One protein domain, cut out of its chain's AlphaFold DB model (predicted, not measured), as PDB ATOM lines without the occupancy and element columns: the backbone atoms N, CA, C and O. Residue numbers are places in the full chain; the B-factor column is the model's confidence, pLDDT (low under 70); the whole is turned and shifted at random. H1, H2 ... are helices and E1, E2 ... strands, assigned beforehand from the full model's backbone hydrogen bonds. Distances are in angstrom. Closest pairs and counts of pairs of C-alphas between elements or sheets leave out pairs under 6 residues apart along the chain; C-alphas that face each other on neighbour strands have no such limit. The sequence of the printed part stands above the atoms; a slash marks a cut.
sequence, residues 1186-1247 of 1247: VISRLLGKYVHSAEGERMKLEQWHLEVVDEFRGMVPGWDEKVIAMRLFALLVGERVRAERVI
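This is residues 1186 to 1247 of the 1247 residues of an uncharacterized protein of Oidium neolycopersici (UniProt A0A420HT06). A small two-stranded hairpin, E1 and E2, packs on residues 1226 to 1237 of a long helix, H2, and a shorter helix, H1, is set steeply to the first part of H2. The last part of H2 and the end of the chain, residues 1238 to 1247, stick out beyond this body as an arm. The printed part has 62 residues, with E1, E2, H1 and H2 in that order; the sheet is antiparallel and the class is mostly helix. It is only just compact, close to loose, with a radius of gyration of the C-alphas of 12.3 A, and elongated, spanning 38 by 23 by 19 A.

E1 is residues 1194 to 1196, beginning at C-alpha 1194 (-54.777, 30.901, 43.795), and is 6.3 A long. E2, residues 1202 to 1204, is 6.8 A long. H1, residues 1207 to 1219, is 18.8 A long. H2, residues 1225 to 1243, is 26.9 A long and ends at C-alpha 1243 (-53.761, 22.688, 23.111).

E1 and E2 form a hairpin, antiparallel at 157 degrees, with N 1195 and O 1203 2.9 A apart, within hydrogen-bond range. The closest C-alphas of E1 and H2, Val 1195 and Met 1230, are 6.5 A apart. Those of E2 and H2, Met 1203 and Phe 1233, are 7.1 A apart. E1 and H1 are apart. H2 touches H1 with residues 1225 to 1232 alone; the closest C-alphas, Val 1213 and Ile 1228, are 6.1 A apart. H1 and H2 run opposite ways at a steep tilt of 65 degrees. Every O i to N i+4 pair is within hydrogen-bond range in H2, and 8 of 9 in H1.

The two C-alphas farthest apart, Val 1186 and Ile 1247, are 39.2 A from each other. The printed part has no cut, and the links E1 to E2, E2 to H1 and H1 to H2 are tight. The mean pLDDT of the printed part is 95.2; residue 1186 is under 70.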
ATOM      1  N   VAL A1186     -36.404  33.973  48.016       57.91
ATOM      2  CA  VAL A1186     -37.346  34.313  49.086       57.91
ATOM      3  C   VAL A1186     -38.660  33.554  48.912       57.91
ATOM      4  O   VAL A1186     -39.283  33.669  47.862       57.91
ATOM      5  N   ILE A1187     -39.114  32.851  49.961       77.00
ATOM      6  CA  ILE A1187     -40.433  32.196  49.986       77.00
ATOM      7  C   ILE A1187     -41.494  33.240  49.633       77.00
ATOM      8  O   ILE A1187     -41.826  34.114  50.444       77.00
ATOM      9  N   SER A1188     -42.002  33.161  48.403       92.31
ATOM     10  CA  SER A1188     -42.916  34.160  47.879       92.31
ATOM     11  C   SER A1188     -44.176  34.229  48.730       92.31
ATOM     12  O   SER A1188     -44.751  33.220  49.145       92.31
ATOM     13  N   ARG A1189     -44.703  35.446  48.891       95.81
ATOM     14  CA  ARG A1189     -46.042  35.648  49.455       95.81
ATOM     15  C   ARG A1189     -47.152  35.134  48.535       95.81
ATOM     16  O   ARG A1189     -48.314  35.224  48.932       95.81
ATOM     17  N   LEU A1190     -46.832  34.656  47.337       96.38
ATOM     18  CA  LEU A1190     -47.740  34.088  46.349       96.38
ATOM     19  C   LEU A1190     -47.686  32.549  46.296       96.38
ATOM     20  O   LEU A1190     -48.624  31.959  45.765       96.38
ATOM     21  N   LEU A1191     -46.679  31.894  46.897       96.94
ATOM     22  CA  LEU A1191     -46.577  30.428  46.925       96.94
ATOM     23  C   LEU A1191     -47.836  29.795  47.530       96.94
ATOM     24  O   LEU A1191     -48.309  30.193  48.598       96.94
ATOM     25  N   GLY A1192     -48.401  28.818  46.823       96.94
ATOM     26  CA  GLY A1192     -49.621  28.116  47.211       96.94
ATOM     27  C   GLY A1192     -50.905  28.950  47.133       96.94
ATOM     28  O   GLY A1192     -51.958  28.447  47.531       96.94
ATOM     29  N   LYS A1193     -50.865  30.196  46.641       97.62
ATOM     30  CA  LYS A1193     -52.067  31.021  46.446       97.62
ATOM     31  C   LYS A1193     -52.691  30.796  45.079       97.62
ATOM     32  O   LYS A1193     -52.001  30.556  44.095       97.62
ATOM     33  N   TYR A1194     -54.010  30.950  45.031       97.50
ATOM     34  CA  TYR A1194     -54.777  30.901  43.795       97.50
ATOM     35  C   TYR A1194     -54.765  32.259  43.084       97.50
ATOM     36  O   TYR A1194     -55.305  33.244  43.599       97.50
ATOM     37  N   VAL A1195     -54.182  32.295  41.888       96.94
ATOM     38  CA  VAL A1195     -54.469  33.329  40.884       96.94
ATOM     39  C   VAL A1195     -55.776  32.950  40.187       96.94
ATOM     40  O   VAL A1195     -56.085  31.767  40.075       96.94
ATOM     41  N   HIS A1196     -56.565  33.946  39.785       95.62
ATOM     42  CA  HIS A1196     -57.877  33.760  39.161       95.62
ATOM     43  C   HIS A1196     -57.924  34.498  37.815       95.62
ATOM     44  O   HIS A1196     -57.408  35.615  37.722       95.62
ATOM     45  N   SER A1197     -58.545  33.889  36.800       93.12
ATOM     46  CA  SER A1197     -58.811  34.497  35.489       93.12
ATOM     47  C   SER A1197     -60.018  35.430  35.563       93.12
ATOM     48  O   SER A1197     -60.863  35.310  36.454       93.12
ATOM     49  N   ALA A1198     -60.139  36.322  34.580       89.44
ATOM     50  CA  ALA A1198     -61.403  36.994  34.287       89.44
ATOM     51  C   ALA A1198     -62.514  35.983  33.925       89.44
ATOM     52  O   ALA A1198     -63.686  36.234  34.195       89.44
ATOM     53  N   GLU A1199     -62.135  34.822  33.385       91.88
ATOM     54  CA  GLU A1199     -63.027  33.725  32.976       91.88
ATOM     55  C   GLU A1199     -63.405  32.784  34.138       91.88
ATOM     56  O   GLU A1199     -64.116  31.803  33.948       91.88
ATOM     57  N   GLY A1200     -62.959  33.076  35.366       94.75
ATOM     58  CA  GLY A1200     -63.301  32.305  36.568       94.75
ATOM     59  C   GLY A1200     -62.419  31.080  36.834       94.75
ATOM     60  O   GLY A1200     -62.451  30.550  37.948       94.75
ATOM     61  N   GLU A1201     -61.581  30.673  35.877       96.00
ATOM     62  CA  GLU A1201     -60.508  29.704  36.118       96.00
ATOM     63  C   GLU A1201     -59.572  30.148  37.246       96.00
ATOM     64  O   GLU A1201     -59.417  31.340  37.523       96.00
ATOM     65  N   ARG A1202     -58.905  29.188  37.894       96.31
ATOM     66  CA  ARG A1202     -57.918  29.477  38.938       96.31
ATOM     67  C   ARG A1202     -56.795  28.453  38.965       96.31
ATOM     68  O   ARG A1202     -57.044  27.251  38.942       96.31
ATOM     69  N   MET A1203     -55.572  28.938  39.137       97.06
ATOM     70  CA  MET A1203     -54.373  28.116  39.281       97.06
ATOM     71  C   MET A1203     -53.697  28.424  40.609       97.06
ATOM     72  O   MET A1203     -53.571  29.585  41.007       97.06
ATOM     73  N   LYS A1204     -53.272  27.375  41.310       97.69
ATOM     74  CA  LYS A1204     -52.449  27.479  42.513       97.69
ATOM     75  C   LYS A1204     -51.003  27.695  42.068       97.69
ATOM     76  O   LYS A1204     -50.466  26.843  41.377       97.69
ATOM     77  N   LEU A1205     -50.376  28.799  42.469       97.94
ATOM     78  CA  LEU A1205     -48.967  29.042  42.155       97.94
ATOM     79  C   LEU A1205     -48.070  28.063  42.917       97.94
ATOM     80  O   LEU A1205     -48.145  27.954  44.145       97.94
ATOM     81  N   GLU A1206     -47.220  27.370  42.175       96.81
ATOM     82  CA  GLU A1206     -46.237  26.411  42.685       96.81
ATOM     83  C   GLU A1206     -44.834  27.032  42.696       96.81
ATOM     84  O   GLU A1206     -44.677  28.203  42.354       96.81
ATOM     85  N   GLN A1207     -43.812  26.279  43.103       96.25
ATOM     86  CA  GLN A1207     -42.457  26.820  43.247       96.25
ATOM     87  C   GLN A1207     -41.862  27.275  41.901       96.25
ATOM     88  O   GLN A1207     -41.479  28.436  41.775       96.25
ATOM     89  N   TRP A1208     -41.893  26.419  40.875       96.62
ATOM     90  CA  TRP A1208     -41.352  26.732  39.546       96.62
ATOM     91  C   TRP A1208     -42.025  27.956  38.897       96.62
ATOM     92  O   TRP A1208     -41.361  28.785  38.280       96.62
ATOM     93  N   HIS A1209     -43.335  28.145  39.108       97.38
ATOM     94  CA  HIS A1209     -44.069  29.327  38.637       97.38
ATOM     95  C   HIS A1209     -43.489  30.631  39.205       97.38
ATOM     96  O   HIS A1209     -43.513  31.677  38.560       97.38
ATOM     97  N   LEU A1210     -42.996  30.592  40.442       97.06
ATOM     98  CA  LEU A1210     -42.381  31.745  41.086       97.06
ATOM     99  C   LEU A1210     -40.946  31.934  40.616       97.06
ATOM    100  O   LEU A1210     -40.511  33.067  40.480       97.06
ATOM    101  N   GLU A1211     -40.232  30.852  40.323       96.50
ATOM    102  CA  GLU A1211     -38.881  30.908  39.766       96.50
ATOM    103  C   GLU A1211     -38.890  31.495  38.345       96.50
ATOM    104  O   GLU A1211     -38.071  32.366  38.062       96.50
ATOM    105  N   VAL A1212     -39.902  31.177  37.525       97.44
ATOM    106  CA  VAL A1212     -40.220  31.886  36.268       97.44
ATOM    107  C   VAL A1212     -40.439  33.386  36.510       97.44
ATOM    108  O   VAL A1212     -39.822  34.221  35.847       97.44
ATOM    109  N   VAL A1213     -41.289  33.759  37.479       97.56
ATOM    110  CA  VAL A1213     -41.547  35.174  37.824       97.56
ATOM    111  C   VAL A1213     -40.271  35.886  38.280       97.56
ATOM    112  O   VAL A1213     -40.051  37.041  37.922       97.56
ATOM    113  N   ASP A1214     -39.428  35.232  39.073       96.69
ATOM    114  CA  ASP A1214     -38.267  35.851  39.717       96.69
ATOM    115  C   ASP A1214     -36.995  35.806  38.835       96.69
ATOM    116  O   ASP A1214     -36.062  36.584  39.061       96.69
ATOM    117  N   GLU A1215     -36.972  34.968  37.793       97.00
ATOM    118  CA  GLU A1215     -36.064  35.062  36.638       97.00
ATOM    119  C   GLU A1215     -36.509  36.183  35.686       97.00
ATOM    120  O   GLU A1215     -35.698  37.051  35.358       97.00
ATOM    121  N   PHE A1216     -37.808  36.279  35.368       97.69
ATOM    122  CA  PHE A1216     -38.359  37.393  34.586       97.69
ATOM    123  C   PHE A1216     -38.070  38.754  35.241       97.69
ATOM    124  O   PHE A1216     -37.682  39.696  34.558       97.69
ATOM    125  N   ARG A1217     -38.164  38.867  36.575       96.69
ATOM    126  CA  ARG A1217     -37.781  40.088  37.326       96.69
ATOM    127  C   ARG A1217     -36.281  40.385  37.312       96.69
ATOM    128  O   ARG A1217     -35.903  41.516  37.609       96.69
ATOM    129  N   GLY A1218     -35.446  39.395  37.000       96.44
ATOM    130  CA  GLY A1218     -34.018  39.580  36.753       96.44
ATOM    131  C   GLY A1218     -33.740  40.197  35.382       96.44
ATOM    132  O   GLY A1218     -32.869  41.054  35.276       96.44
ATOM    133  N   MET A1219     -34.507  39.808  34.357       96.69
ATOM    134  CA  MET A1219     -34.379  40.332  32.988       96.69
ATOM    135  C   MET A1219     -35.120  41.664  32.784       96.69
ATOM    136  O   MET A1219     -34.607  42.560  32.120       96.69
ATOM    137  N   VAL A1220     -36.309  41.816  33.375       97.00
ATOM    138  CA  VAL A1220     -37.173  43.002  33.256       97.00
ATOM    139  C   VAL A1220     -37.482  43.563  34.658       97.00
ATOM    140  O   VAL A1220     -38.558  43.317  35.221       97.00
ATOM    141  N   PRO A1221     -36.539  44.301  35.276       96.25
ATOM    142  CA  PRO A1221     -36.722  44.861  36.612       96.25
ATOM    143  C   PRO A1221     -37.823  45.934  36.656       96.25
ATOM    144  O   PRO A1221     -38.186  46.548  35.656       96.25
ATOM    145  N   GLY A1222     -38.354  46.183  37.858       95.81
ATOM    146  CA  GLY A1222     -39.388  47.198  38.114       95.81
ATOM    147  C   GLY A1222     -40.830  46.677  38.110       95.81
ATOM    148  O   GLY A1222     -41.704  47.339  38.666       95.81
ATOM    149  N   TRP A1223     -41.085  45.478  37.577       96.62
ATOM    150  CA  TRP A1223     -42.411  44.859  37.611       96.62
ATOM    151  C   TRP A1223     -42.766  44.239  38.973       96.62
ATOM    152  O   TRP A1223     -41.962  43.560  39.625       96.62
ATOM    153  N   ASP A1224     -44.023  44.444  39.374       96.75
ATOM    154  CA  ASP A1224     -44.611  43.864  40.581       96.75
ATOM    155  C   ASP A1224     -44.806  42.347  40.409       96.75
ATOM    156  O   ASP A1224     -45.461  41.888  39.471       96.75
ATOM    157  N   GLU A1225     -44.294  41.565  41.362       96.69
ATOM    158  CA  GLU A1225     -44.324  40.091  41.372       96.69
ATOM    159  C   GLU A1225     -45.728  39.522  41.084       96.69
ATOM    160  O   GLU A1225     -45.902  38.618  40.267       96.69
ATOM    161  N   LYS A1226     -46.761  40.114  41.699       96.69
ATOM    162  CA  LYS A1226     -48.165  39.718  41.510       96.69
ATOM    163  C   LYS A1226     -48.659  39.962  40.077       96.69
ATOM    164  O   LYS A1226     -49.483  39.195  39.589       96.69
ATOM    165  N   VAL A1227     -48.198  41.026  39.415       96.75
ATOM    166  CA  VAL A1227     -48.607  41.352  38.038       96.75
ATOM    167  C   VAL A1227     -48.029  40.322  37.075       96.75
ATOM    168  O   VAL A1227     -48.765  39.792  36.247       96.75
ATOM    169  N   ILE A1228     -46.753  39.966  37.236       97.62
ATOM    170  CA  ILE A1228     -46.107  38.938  36.411       97.62
ATOM    171  C   ILE A1228     -46.743  37.571  36.680       97.62
ATOM    172  O   ILE A1228     -47.087  36.879  35.734       97.62
ATOM    173  N   ALA A1229     -47.011  37.209  37.940       97.69
ATOM    174  CA  ALA A1229     -47.695  35.954  38.266       97.69
ATOM    175  C   ALA A1229     -49.110  35.856  37.654       97.69
ATOM    176  O   ALA A1229     -49.554  34.768  37.294       97.69
ATOM    177  N   MET A1230     -49.816  36.985  37.488       97.44
ATOM    178  CA  MET A1230     -51.084  37.039  36.744       97.44
ATOM    179  C   MET A1230     -50.894  36.899  35.226       97.44
ATOM    180  O   MET A1230     -51.729  36.277  34.574       97.44
ATOM    181  N   ARG A1231     -49.810  37.447  34.663       97.38
ATOM    182  CA  ARG A1231     -49.463  37.340  33.233       97.38
ATOM    183  C   ARG A1231     -49.006  35.926  32.862       97.38
ATOM    184  O   ARG A1231     -49.499  35.381  31.885       97.38
ATOM    185  N   LEU A1232     -48.169  35.312  33.699       97.81
ATOM    186  CA  LEU A1232     -47.743  33.912  33.631       97.81
ATOM    187  C   LEU A1232     -48.942  32.961  33.632       97.81
ATOM    188  O   LEU A1232     -49.065  32.104  32.766       97.81
ATOM    189  N   PHE A1233     -49.858  33.140  34.582       97.81
ATOM    190  CA  PHE A1233     -51.079  32.345  34.643       97.81
ATOM    191  C   PHE A1233     -51.950  32.511  33.384       97.81
ATOM    192  O   PHE A1233     -52.427  31.515  32.850       97.81
ATOM    193  N   ALA A1234     -52.116  33.736  32.868       97.38
ATOM    194  CA  ALA A1234     -52.853  33.966  31.624       97.38
ATOM    195  C   ALA A1234     -52.174  33.320  30.398       97.38
ATOM    196  O   ALA A1234     -52.862  32.844  29.499       97.38
ATOM    197  N   LEU A1235     -50.838  33.270  30.374       97.56
ATOM    198  CA  LEU A1235     -50.057  32.598  29.336       97.56
ATOM    199  C   LEU A1235     -50.261  31.076  29.388       97.56
ATOM    200  O   LEU A1235     -50.596  30.488  28.365       97.56
ATOM    201  N   LEU A1236     -50.151  30.461  30.571       97.25
ATOM    202  CA  LEU A1236     -50.342  29.017  30.778       97.25
ATOM    203  C   LEU A1236     -51.786  28.561  30.508       97.25
ATOM    204  O   LEU A1236     -51.996  27.533  29.869       97.25
ATOM    205  N   VAL A1237     -52.792  29.340  30.926       96.50
ATOM    206  CA  VAL A1237     -54.201  29.091  30.559       96.50
ATOM    207  C   VAL A1237     -54.400  29.245  29.053       96.50
ATOM    208  O   VAL A1237     -54.999  28.381  28.422       96.50
ATOM    209  N   GLY A1238     -53.851  30.300  28.448       96.19
ATOM    210  CA  GLY A1238     -53.927  30.504  27.003       96.19
ATOM    211  C   GLY A1238     -53.253  29.385  26.204       96.19
ATOM    212  O   GLY A1238     -53.754  29.011  25.149       96.19
ATOM    213  N   GLU A1239     -52.138  28.837  26.691       96.06
ATOM    214  CA  GLU A1239     -51.465  27.677  26.100       96.06
ATOM    215  C   GLU A1239     -52.330  26.417  26.210       96.06
ATOM    216  O   GLU A1239     -52.578  25.761  25.199       96.06
ATOM    217  N   ARG A1240     -52.870  26.134  27.402       95.25
ATOM    218  CA  ARG A1240     -53.804  25.026  27.634       95.25
ATOM    219  C   ARG A1240     -55.018  25.092  26.704       95.25
ATOM    220  O   ARG A1240     -55.312  24.119  26.022       95.25
ATOM    221  N   VAL A1241     -55.675  26.248  26.626       95.62
ATOM    222  CA  VAL A1241     -56.859  26.472  25.778       95.62
ATOM    223  C   VAL A1241     -56.519  26.429  24.280       95.62
ATOM    224  O   VAL A1241     -57.407  26.183  23.468       95.62
ATOM    225  N   ARG A1242     -55.255  26.636  23.881       95.69
ATOM    226  CA  ARG A1242     -54.800  26.347  22.508       95.69
ATOM    227  C   ARG A1242     -54.604  24.848  22.286       95.69
ATOM    228  O   ARG A1242     -55.096  24.342  21.286       95.69
ATOM    229  N   ALA A1243     -53.954  24.138  23.208       95.50
ATOM    230  CA  ALA A1243     -53.761  22.688  23.111       95.50
ATOM    231  C   ALA A1243     -55.103  21.930  23.071       95.50
ATOM    232  O   ALA A1243     -55.315  21.104  22.191       95.50
ATOM    233  N   GLU A1244     -56.054  22.295  23.937       95.62
ATOM    234  CA  GLU A1244     -57.421  21.743  23.987       95.62
ATOM    235  C   GLU A1244     -58.304  22.131  22.770       95.62
ATOM    236  O   GLU A1244     -59.473  21.758  22.729       95.62
ATOM    237  N   ARG A1245     -57.774  22.874  21.780       95.38
ATOM    238  CA  ARG A1245     -58.420  23.177  20.479       95.38
ATOM    239  C   ARG A1245     -57.708  22.566  19.265       95.38
ATOM    240  O   ARG A1245     -58.166  22.761  18.142       95.38
ATOM    241  N   VAL A1246     -56.562  21.918  19.473       95.06
ATOM    242  CA  VAL A1246     -55.802  21.193  18.432       95.06
ATOM    243  C   VAL A1246     -56.131  19.688  18.458       95.06
ATOM    244  O   VAL A1246     -55.781  18.965  17.528       95.06
ATOM    245  N   ILE A1247     -56.834  19.249  19.509       82.81
ATOM    246  CA  ILE A1247     -57.445  17.925  19.698       82.81
ATOM    247  C   ILE A1247     -58.914  17.992  19.258       82.81
ATOM    248  O   ILE A1247     -59.357  17.037  18.586       82.81
TER     249      ILE A1247